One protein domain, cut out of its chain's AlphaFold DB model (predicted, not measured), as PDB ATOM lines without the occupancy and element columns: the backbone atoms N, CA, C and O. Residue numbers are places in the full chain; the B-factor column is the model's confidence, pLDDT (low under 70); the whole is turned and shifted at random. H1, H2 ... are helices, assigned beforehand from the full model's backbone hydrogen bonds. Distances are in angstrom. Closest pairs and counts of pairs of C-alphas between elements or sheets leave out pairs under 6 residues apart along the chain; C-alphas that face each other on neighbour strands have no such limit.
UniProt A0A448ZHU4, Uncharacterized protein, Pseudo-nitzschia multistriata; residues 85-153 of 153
ATOM      1  N   ASP A  85      31.822   0.253 129.630       67.56
ATOM      2  CA  ASP A  85      31.027   1.412 130.029       67.56
ATOM      3  C   ASP A  85      29.998   1.749 128.934       67.56
ATOM      4  O   ASP A  85      28.822   1.935 129.217       67.56
ATOM      5  N   GLY A  86      30.389   1.656 127.658       67.12
ATOM      6  CA  GLY A  86      29.486   1.794 126.511       67.12
ATOM      7  C   GLY A  86      28.288   0.834 126.515       67.12
ATOM      8  O   GLY A  86      27.178   1.253 126.187       67.12
ATOM      9  N   VAL A  87      28.460  -0.426 126.933       67.62
ATOM     10  CA  VAL A  87      27.337  -1.376 127.085       67.62
ATOM     11  C   VAL A  87      26.441  -1.008 128.257       67.62
ATOM     12  O   VAL A  87      25.223  -1.050 128.109       67.62
ATOM     13  N   VAL A  88      27.010  -0.592 129.389       71.19
ATOM     14  CA  VAL A  88      26.217  -0.074 130.514       71.19
ATOM     15  C   VAL A  88      25.416   1.157 130.075       71.19
ATOM     16  O   VAL A  88      24.223   1.251 130.345       71.19
ATOM     17  N   VAL A  89      26.023   2.068 129.314       70.38
ATOM     18  CA  VAL A  89      25.356   3.255 128.767       70.38
ATOM     19  C   VAL A  89      24.266   2.881 127.758       70.38
ATOM     20  O   VAL A  89      23.220   3.530 127.723       70.38
ATOM     21  N   HIS A  90      24.472   1.854 126.932       69.31
ATOM     22  CA  HIS A  90      23.441   1.369 126.014       69.31
ATOM     23  C   HIS A  90      22.288   0.678 126.736       69.31
ATOM     24  O   HIS A  90      21.141   0.920 126.381       69.31
ATOM     25  N   LEU A  91      22.572  -0.070 127.798       71.56
ATOM     26  CA  LEU A  91      21.563  -0.596 128.713       71.56
ATOM     27  C   LEU A  91      20.767   0.554 129.360       71.56
ATOM     28  O   LEU A  91      19.540   0.569 129.289       71.56
ATOM     29  N   CYS A  92      21.415   1.623 129.832       67.94
ATOM     30  CA  CYS A  92      20.699   2.823 130.291       67.94
ATOM     31  C   CYS A  92      19.775   3.441 129.224       67.94
ATOM     32  O   CYS A  92      18.763   4.053 129.579       67.94
ATOM     33  N   LYS A  93      20.095   3.273 127.935       70.75
ATOM     34  CA  LYS A  93      19.314   3.764 126.789       70.75
ATOM     35  C   LYS A  93      18.287   2.759 126.250       70.75
ATOM     36  O   LYS A  93      17.605   3.101 125.290       70.75
ATOM     37  N   LEU A  94      18.169   1.563 126.836       69.19
ATOM     38  CA  LEU A  94      17.149   0.594 126.436       69.19
ATOM     39  C   LEU A  94      15.738   1.143 126.672       69.19
ATOM     40  O   LEU A  94      15.496   1.925 127.601       69.19
ATOM     41  N   ASP A  95      14.812   0.666 125.850       74.44
ATOM     42  CA  ASP A  95      13.392   0.957 125.978       74.44
ATOM     43  C   ASP A  95      12.867   0.476 127.347       74.44
ATOM     44  O   ASP A  95      13.325  -0.560 127.852       74.44
ATOM     45  N   PRO A  96      11.915   1.182 127.985       70.31
ATOM     46  CA  PRO A  96      11.346   0.774 129.272       70.31
ATOM     47  C   PRO A  96      10.800  -0.662 129.273       70.31
ATOM     48  O   PRO A  96      10.872  -1.335 130.303       70.31
ATOM     49  N   ALA A  97      10.311  -1.163 128.134       70.50
ATOM     50  CA  ALA A  97       9.892  -2.557 127.984       70.50
ATOM     51  C   ALA A  97      11.071  -3.537 128.132       70.50
ATOM     52  O   ALA A  97      11.021  -4.446 128.960       70.50
ATOM     53  N   SER A  98      12.172  -3.307 127.414       73.94
ATOM     54  CA  SER A  98      13.368  -4.159 127.465       73.94
ATOM     55  C   SER A  98      14.078  -4.079 128.818       73.94
ATOM     56  O   SER A  98      14.592  -5.080 129.320       73.94
ATOM     57  N   LYS A  99      14.055  -2.909 129.470       77.06
ATOM     58  CA  LYS A  99      14.518  -2.773 130.859       77.06
ATOM     59  C   LYS A  99      13.705  -3.675 131.791       77.06
ATOM     60  O   LYS A  99      14.287  -4.315 132.672       77.06
ATOM     61  N   LYS A 100      12.372  -3.701 131.634       75.94
ATOM     62  CA  LYS A 100      11.456  -4.515 132.457       75.94
ATOM     63  C   LYS A 100      11.728  -5.998 132.279       75.94
ATOM     64  O   LYS A 100      11.905  -6.697 133.276       75.94
ATOM     65  N   GLU A 101      11.863  -6.433 131.034       77.31
ATOM     66  CA  GLU A 101      12.258  -7.794 130.670       77.31
ATOM     67  C   GLU A 101      13.570  -8.196 131.365       77.31
ATOM     68  O   GLU A 101      13.633  -9.221 132.046       77.31
ATOM     69  N   LEU A 102      14.597  -7.344 131.275       77.75
ATOM     70  CA  LEU A 102      15.912  -7.603 131.858       77.75
ATOM     71  C   LEU A 102      15.853  -7.741 133.381       77.75
ATOM     72  O   LEU A 102      16.452  -8.656 133.942       77.75
ATOM     73  N   LEU A 103      15.112  -6.869 134.067       77.81
ATOM     74  CA  LEU A 103      14.959  -6.959 135.520       77.81
ATOM     75  C   LEU A 103      14.186  -8.208 135.955       77.81
ATOM     76  O   LEU A 103      14.543  -8.814 136.967       77.81
ATOM     77  N   ILE A 104      13.164  -8.615 135.197       80.94
ATOM     78  CA  ILE A 104      12.420  -9.856 135.455       80.94
ATOM     79  C   ILE A 104      13.339 -11.064 135.270       80.94
ATOM     80  O   ILE A 104      13.400 -11.922 136.153       80.94
ATOM     81  N   GLN A 105      14.096 -11.106 134.171       79.50
ATOM     82  CA  GLN A 105      15.050 -12.182 133.913       79.50
ATOM     83  C   GLN A 105      16.115 -12.259 135.005       79.50
ATOM     84  O   GLN A 105      16.330 -13.326 135.573       79.50
ATOM     85  N   VAL A 106      16.736 -11.136 135.367       80.81
ATOM     86  CA  VAL A 106      17.750 -11.112 136.430       80.81
ATOM     87  C   VAL A 106      17.142 -11.534 137.768       80.81
ATOM     88  O   VAL A 106      17.741 -12.340 138.476       80.81
ATOM     89  N   GLY A 107      15.921 -11.097 138.083       77.94
ATOM     90  CA  GLY A 107      15.178 -11.581 139.246       77.94
ATOM     91  C   GLY A 107      14.986 -13.101 139.232       77.94
ATOM     92  O   GLY A 107      15.271 -13.761 140.228       77.94
ATOM     93  N   HIS A 108      14.577 -13.676 138.100       80.06
ATOM     94  CA  HIS A 108      14.430 -15.126 137.937       80.06
ATOM     95  C   HIS A 108      15.759 -15.874 138.098       80.06
ATOM     96  O   HIS A 108      15.785 -16.912 138.757       80.06
ATOM     97  N   LEU A 109      16.858 -15.347 137.553       79.69
ATOM     98  CA  LEU A 109      18.195 -15.929 137.708       79.69
ATOM     99  C   LEU A 109      18.648 -15.916 139.170       79.69
ATOM    100  O   LEU A 109      19.182 -16.907 139.662       79.69
ATOM    101  N   LEU A 110      18.386 -14.822 139.889       78.88
ATOM    102  CA  LEU A 110      18.666 -14.724 141.320       78.88
ATOM    103  C   LEU A 110      17.848 -15.751 142.112       78.88
ATOM    104  O   LEU A 110      18.394 -16.436 142.972       78.88
ATOM    105  N   VAL A 111      16.560 -15.905 141.801       81.38
ATOM    106  CA  VAL A 111      15.696 -16.917 142.434       81.38
ATOM    107  C   VAL A 111      16.190 -18.330 142.125       81.38
ATOM    108  O   VAL A 111      16.270 -19.157 143.031       81.38
ATOM    109  N   ALA A 112      16.588 -18.598 140.879       76.75
ATOM    110  CA  ALA A 112      17.175 -19.872 140.473       76.75
ATOM    111  C   ALA A 112      18.514 -20.153 141.183       76.75
ATOM    112  O   ALA A 112      18.813 -21.305 141.491       76.75
ATOM    113  N   ALA A 113      19.286 -19.109 141.503       72.31
ATOM    114  CA  ALA A 113      20.500 -19.190 142.315       72.31
ATOM    115  C   ALA A 113      20.225 -19.383 143.821       72.31
ATOM    116  O   ALA A 113      21.149 -19.672 144.585       72.31
ATOM    117  N   GLY A 114      18.966 -19.251 144.250       71.81
ATOM    118  CA  GLY A 114      18.514 -19.463 145.624       71.81
ATOM    119  C   GLY A 114      18.128 -18.193 146.382       71.81
ATOM    120  O   GLY A 114      17.950 -18.270 147.599       71.81
ATOM    121  N   ALA A 115      18.013 -17.038 145.719       76.00
ATOM    122  CA  ALA A 115      17.565 -15.798 146.348       76.00
ATOM    123  C   ALA A 115      16.081 -15.859 146.741       76.00
ATOM    124  O   ALA A 115      15.241 -16.417 146.033       76.00
ATOM    125  N   ALA A 116      15.739 -15.231 147.866       72.50
ATOM    126  CA  ALA A 116      14.363 -15.176 148.345       72.50
ATOM    127  C   ALA A 116      13.488 -14.278 147.447       72.50
ATOM    128  O   ALA A 116      13.704 -13.069 147.355       72.50
ATOM    129  N   THR A 117      12.437 -14.850 146.848       67.44
ATOM    130  CA  THR A 117      11.473 -14.145 145.972       67.44
ATOM    131  C   THR A 117      10.731 -13.004 146.670       67.44
ATOM    132  O   THR A 117      10.317 -12.042 146.027       67.44
ATOM    133  N   GLN A 118      10.575 -13.081 147.994       59.72
ATOM    134  CA  GLN A 118       9.752 -12.157 148.782       59.72
ATOM    135  C   GLN A 118      10.381 -10.766 148.992       59.72
ATOM    136  O   GLN A 118       9.697  -9.875 149.488       59.72
ATOM    137  N   GLY A 119      11.648 -10.561 148.609       60.34
ATOM    138  CA  GLY A 119      12.363  -9.291 148.801       60.34
ATOM    139  C   GLY A 119      12.792  -8.581 147.519       60.34
ATOM    140  O   GLY A 119      12.949  -7.364 147.539       60.34
ATOM    141  N   LEU A 120      12.928  -9.290 146.393       65.62
ATOM    142  CA  LEU A 120      13.557  -8.771 145.160       65.62
ATOM    143  C   LEU A 120      12.820  -7.588 144.508       65.62
ATOM    144  O   LEU A 120      13.365  -6.905 143.646       65.62
ATOM    145  N   ASN A 121      11.590  -7.310 144.939       68.25
ATOM    146  CA  ASN A 121      10.844  -6.122 144.526       68.25
ATOM    147  C   ASN A 121      11.356  -4.827 145.175       68.25
ATOM    148  O   ASN A 121      10.953  -3.743 144.760       68.25
ATOM    149  N   THR A 122      12.240  -4.932 146.171       74.75
ATOM    150  CA  THR A 122      12.891  -3.794 146.824       74.75
ATOM    151  C   THR A 122      14.322  -3.628 146.330       74.75
ATOM    152  O   THR A 122      15.049  -4.602 146.140       74.75
ATOM    153  N   GLU A 123      14.733  -2.374 146.160       77.50
ATOM    154  CA  GLU A 123      16.076  -1.979 145.729       77.50
ATOM    155  C   GLU A 123      17.179  -2.626 146.584       77.50
ATOM    156  O   GLU A 123      18.100  -3.262 146.073       77.50
ATOM    157  N   SER A 124      17.046  -2.529 147.906       75.12
ATOM    158  CA  SER A 124      18.037  -3.005 148.867       75.12
ATOM    159  C   SER A 124      18.183  -4.526 148.880       75.12
ATOM    160  O   SER A 124      19.304  -5.020 148.951       75.12
ATOM    161  N   ALA A 125      17.086  -5.279 148.775       78.81
ATOM    162  CA  ALA A 125      17.163  -6.738 148.746       78.81
ATOM    163  C   ALA A 125      17.648  -7.264 147.389       78.81
ATOM    164  O   ALA A 125      18.355  -8.267 147.345       78.81
ATOM    165  N   LEU A 126      17.310  -6.579 146.288       78.75
ATOM    166  CA  LEU A 126      17.870  -6.882 144.972       78.75
ATOM    167  C   LEU A 126      19.383  -6.638 144.960       78.75
ATOM    168  O   LEU A 126      20.131  -7.495 144.500       78.75
ATOM    169  N   ARG A 127      19.843  -5.516 145.524       80.81
ATOM    170  CA  ARG A 127      21.273  -5.223 145.682       80.81
ATOM    171  C   ARG A 127      21.985  -6.273 146.526       80.81
ATOM    172  O   ARG A 127      23.039  -6.750 146.124       80.81
ATOM    173  N   ASP A 128      21.425  -6.619 147.683       81.56
ATOM    174  CA  ASP A 128      22.017  -7.596 148.598       81.56
ATOM    175  C   ASP A 128      22.114  -8.979 147.943       81.56
ATOM    176  O   ASP A 128      23.171  -9.606 147.955       81.56
ATOM    177  N   ALA A 129      21.054  -9.399 147.247       81.88
ATOM    178  CA  ALA A 129      21.065 -10.626 146.469       81.88
ATOM    179  C   ALA A 129      22.083 -10.563 145.316       81.88
ATOM    180  O   ALA A 129      22.854 -11.502 145.136       81.88
ATOM    181  N   LEU A 130      22.173  -9.459 144.572       78.94
ATOM    182  CA  LEU A 130      23.206  -9.304 143.545       78.94
ATOM    183  C   LEU A 130      24.605  -9.444 144.150       78.94
ATOM    184  O   LEU A 130      25.400 -10.218 143.641       78.94
ATOM    185  N   VAL A 131      24.904  -8.778 145.263       81.50
ATOM    186  CA  VAL A 131      26.225  -8.857 145.907       81.50
ATOM    187  C   VAL A 131      26.513 -10.265 146.446       81.50
ATOM    188  O   VAL A 131      27.619 -10.782 146.264       81.50
ATOM    189  N   SER A 132      25.519 -10.902 147.064       80.19
ATOM    190  CA  SER A 132      25.642 -12.227 147.678       80.19
ATOM    191  C   SER A 132      25.791 -13.338 146.631       80.19
ATOM    192  O   SER A 132      26.714 -14.154 146.699       80.19
ATOM    193  N   TYR A 133      24.942 -13.334 145.597       79.06
ATOM    194  CA  TYR A 133      24.913 -14.378 144.570       79.06
ATOM    195  C   TYR A 133      25.874 -14.116 143.406       79.06
ATOM    196  O   TYR A 133      26.356 -15.075 142.808       79.06
ATOM    197  N   ALA A 134      26.264 -12.871 143.111       69.56
ATOM    198  CA  ALA A 134      27.271 -12.604 142.076       69.56
ATOM    199  C   ALA A 134      28.684 -13.076 142.455       69.56
ATOM    200  O   ALA A 134      29.564 -13.138 141.599       69.56
ATOM    201  N   CYS A 135      28.941 -13.461 143.706       68.94
ATOM    202  CA  CYS A 135      30.177 -14.178 144.024       68.94
ATOM    203  C   CYS A 135      30.245 -15.538 143.300       68.94
ATOM    204  O   CYS A 135      31.336 -16.037 143.008       68.94
ATOM    205  N   GLN A 136      29.097 -16.115 142.928       75.88
ATOM    206  CA  GLN A 136      29.027 -17.322 142.112       75.88
ATOM    207  C   GLN A 136      29.299 -16.974 140.642       75.88
ATOM    208  O   GLN A 136      28.582 -16.188 140.021       75.88
ATOM    209  N   SER A 137      30.345 -17.571 140.061       67.31
ATOM    210  CA  SER A 137      30.703 -17.376 138.647       67.31
ATOM    211  C   SER A 137      29.538 -17.704 137.710       67.31
ATOM    212  O   SER A 137      29.230 -16.899 136.841       67.31
ATOM    213  N   GLY A 138      28.817 -18.803 137.959       73.94
ATOM    214  CA  GLY A 138      27.664 -19.204 137.145       73.94
ATOM    215  C   GLY A 138      26.530 -18.174 137.113       73.94
ATOM    216  O   GLY A 138      25.925 -17.971 136.066       73.94
ATOM    217  N   VAL A 139      26.277 -17.478 138.226       77.12
ATOM    218  CA  VAL A 139      25.225 -16.453 138.305       77.12
ATOM    219  C   VAL A 139      25.660 -15.177 137.587       77.12
ATOM    220  O   VAL A 139      24.877 -14.611 136.831       77.12
ATOM    221  N   ARG A 140      26.925 -14.751 137.738       76.06
ATOM    222  CA  ARG A 140      27.461 -13.608 136.973       76.06
ATOM    223  C   ARG A 140      27.419 -13.839 135.472       76.06
ATOM    224  O   ARG A 140      27.041 -12.925 134.751       76.06
ATOM    225  N   ASP A 141      27.816 -15.024 135.009       77.56
ATOM    226  CA  ASP A 141      27.794 -15.367 133.584       77.56
ATOM    227  C   ASP A 141      26.365 -15.311 133.025       77.56
ATOM    228  O   ASP A 141      26.145 -14.762 131.948       77.56
ATOM    229  N   GLN A 142      25.378 -15.810 133.775       78.06
ATOM    230  CA  GLN A 142      23.971 -15.764 133.365       78.06
ATOM    231  C   GLN A 142      23.409 -14.336 133.357       78.06
ATOM    232  O   GLN A 142      22.766 -13.950 132.383       78.06
ATOM    233  N   ILE A 143      23.697 -13.528 134.385       80.50
ATOM    234  CA  ILE A 143      23.293 -12.111 134.422       80.50
ATOM    235  C   ILE A 143      23.926 -11.347 133.255       80.50
ATOM    236  O   ILE A 143      23.265 -10.538 132.607       80.50
ATOM    237  N   TRP A 144      25.202 -11.613 132.971       78.56
ATOM    238  CA  TRP A 144      25.919 -10.978 131.873       78.56
ATOM    239  C   TRP A 144      25.337 -11.350 130.505       78.56
ATOM    240  O   TRP A 144      25.107 -10.469 129.678       78.56
ATOM    241  N   ASN A 145      25.046 -12.631 130.279       78.31
ATOM    242  CA  ASN A 145      24.428 -13.086 129.034       78.31
ATOM    243  C   ASN A 145      23.027 -12.494 128.841       78.31
ATOM    244  O   ASN A 145      22.747 -11.999 127.755       78.31
ATOM    245  N   ALA A 146      22.202 -12.436 129.892       78.00
ATOM    246  CA  ALA A 146      20.886 -11.798 129.823       78.00
ATOM    247  C   ALA A 146      20.982 -10.307 129.434       78.00
ATOM    248  O   ALA A 146      20.183  -9.805 128.644       78.00
ATOM    249  N   CYS A 147      22.006  -9.597 129.927       75.38
ATOM    250  CA  CYS A 147      22.273  -8.217 129.512       75.38
ATOM    251  C   CYS A 147      22.626  -8.119 128.020       75.38
ATOM    252  O   CYS A 147      22.136  -7.226 127.332       75.38
ATOM    253  N   LEU A 148      23.450  -9.032 127.504       72.00
ATOM    254  CA  LEU A 148      23.814  -9.050 126.084       72.00
ATOM    255  C   LEU A 148      22.630  -9.402 125.177       72.00
ATOM    256  O   LEU A 148      22.470  -8.770 124.137       72.00
ATOM    257  N   GLU A 149      21.792 -10.361 125.572       73.44
ATOM    258  CA  GLU A 149      20.588 -10.733 124.819       73.44
ATOM    259  C   GLU A 149      19.605  -9.564 124.723       73.44
ATOM    260  O   GLU A 149      19.070  -9.303 123.648       73.44
ATOM    261  N   SER A 150      19.446  -8.789 125.802       68.88
ATOM    262  CA  SER A 150      18.573  -7.606 125.798       68.88
ATOM    263  C   SER A 150      19.015  -6.507 124.821       68.88
ATOM    264  O   SER A 150      18.190  -5.718 124.379       68.88
ATOM    265  N   LEU A 151      20.304  -6.457 124.461       65.56
ATOM    266  CA  LEU A 151      20.847  -5.499 123.490       65.56
ATOM    267  C   LEU A 151      20.671  -5.950 122.033       65.56
ATOM    268  O   LEU A 151      20.925  -5.163 121.122       65.56
ATOM    269  N   GLN A 152      20.314  -7.217 121.810       60.91
ATOM    270  CA  GLN A 152      20.114  -7.807 120.483       60.91
ATOM    271  C   GLN A 152      18.632  -7.950 120.098       60.91
ATOM    272  O   GLN A 152      18.354  -8.349 118.966       60.91
ATOM    273  N   MET A 153      17.714  -7.649 121.024       50.31
ATOM    274  CA  MET A 153      16.263  -7.570 120.802       50.31
ATOM    275  C   MET A 153      15.864  -6.226 120.200       50.31
ATOM    276  O   MET A 153      14.988  -6.248 119.307       50.31
TER     277      MET A 153
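AT A GLANCE: This is residues 85 to 153 of the 153 residues of an uncharacterized protein of Pseudo-nitzschia multistriata (UniProt A0A448ZHU4). Two long helices, H2 and H4, lie side by side and run opposite ways as a pair, and two shorter helices, H1 and H3, sit at opposite ends of this pair on one side of it, with a gap between them. H3 packs on one end of H2, while H1 is only loosely placed at the other end of the pair, near H4. The printed part has 69 residues, with four named helices in the order H1, H2, H3, H4 and no named strand, and its class is all helix. The whole is compact, with a radius of gyration of the C-alphas of 11.9 A, and rounded, with spans of 28 by 24 by 18 A.

IN THESE COORDINATES: The longest helix, H2, holds residues 96 to 112 and measures 24.2 A from first to last C-alpha; it begins at C-alpha 96, at (11.346, 0.774, 129.272). H4, residues 137 to 150, measures 20.2 A and ends at C-alpha 150, at (18.573, -7.606, 125.798). H3 holds residues 123 to 133 and measures 15.3 A. H1 holds residues 85 to 92 and measures 10.4 A, with C-alpha 85 at (31.027, 1.412, 130.029).

HOW THE PARTS SIT: H2 and H4 touch at a shallow tilt of 20 degrees, opposite ways; their closest C-alphas, those of Val 106 and Ile 143, are 6.0 A apart. H2 also touches H3, with residues 107 to 110 alone, at a steep tilt of 49 degrees, the same way; the closest C-alphas, of Leu 110 and Ala 129, are 7.0 A apart. H3 and H4 are close but not clearly touching: their closest C-alphas, of Tyr 133 and Val 139, are 6.6 A apart. H1 touches no helix. It is close to H4 but not clearly touching, with the C-alphas of Leu 91 and Cys 147 closest at 7.7 A, and it runs the same way at a steep tilt of 64 degrees. H1 and H2 are also close but not clearly touching, about perpendicular at 75 degrees, with the C-alphas of Leu 91 and Lys 99 closest at 7.7 A. H1 and H3 are apart. In H1, H2, H3 and H4 every O i to N i+4 pair is within hydrogen-bond range.

THE WHOLE: The two C-alphas farthest apart, those of Gly 86 and Gln 118, are 32.9 A apart. The printed part has no cut, and it ends at Met 153, the chain's last residue. The links H1 to H2 and H3 to H4 are tight, and the link H2 to H3, 10 residues, is short; no link is long. The mean pLDDT of the printed part of this model is 73.8, and 18 printed residues are under 70, among them residues 85 to 87, 117 to 121 and 150 to 153.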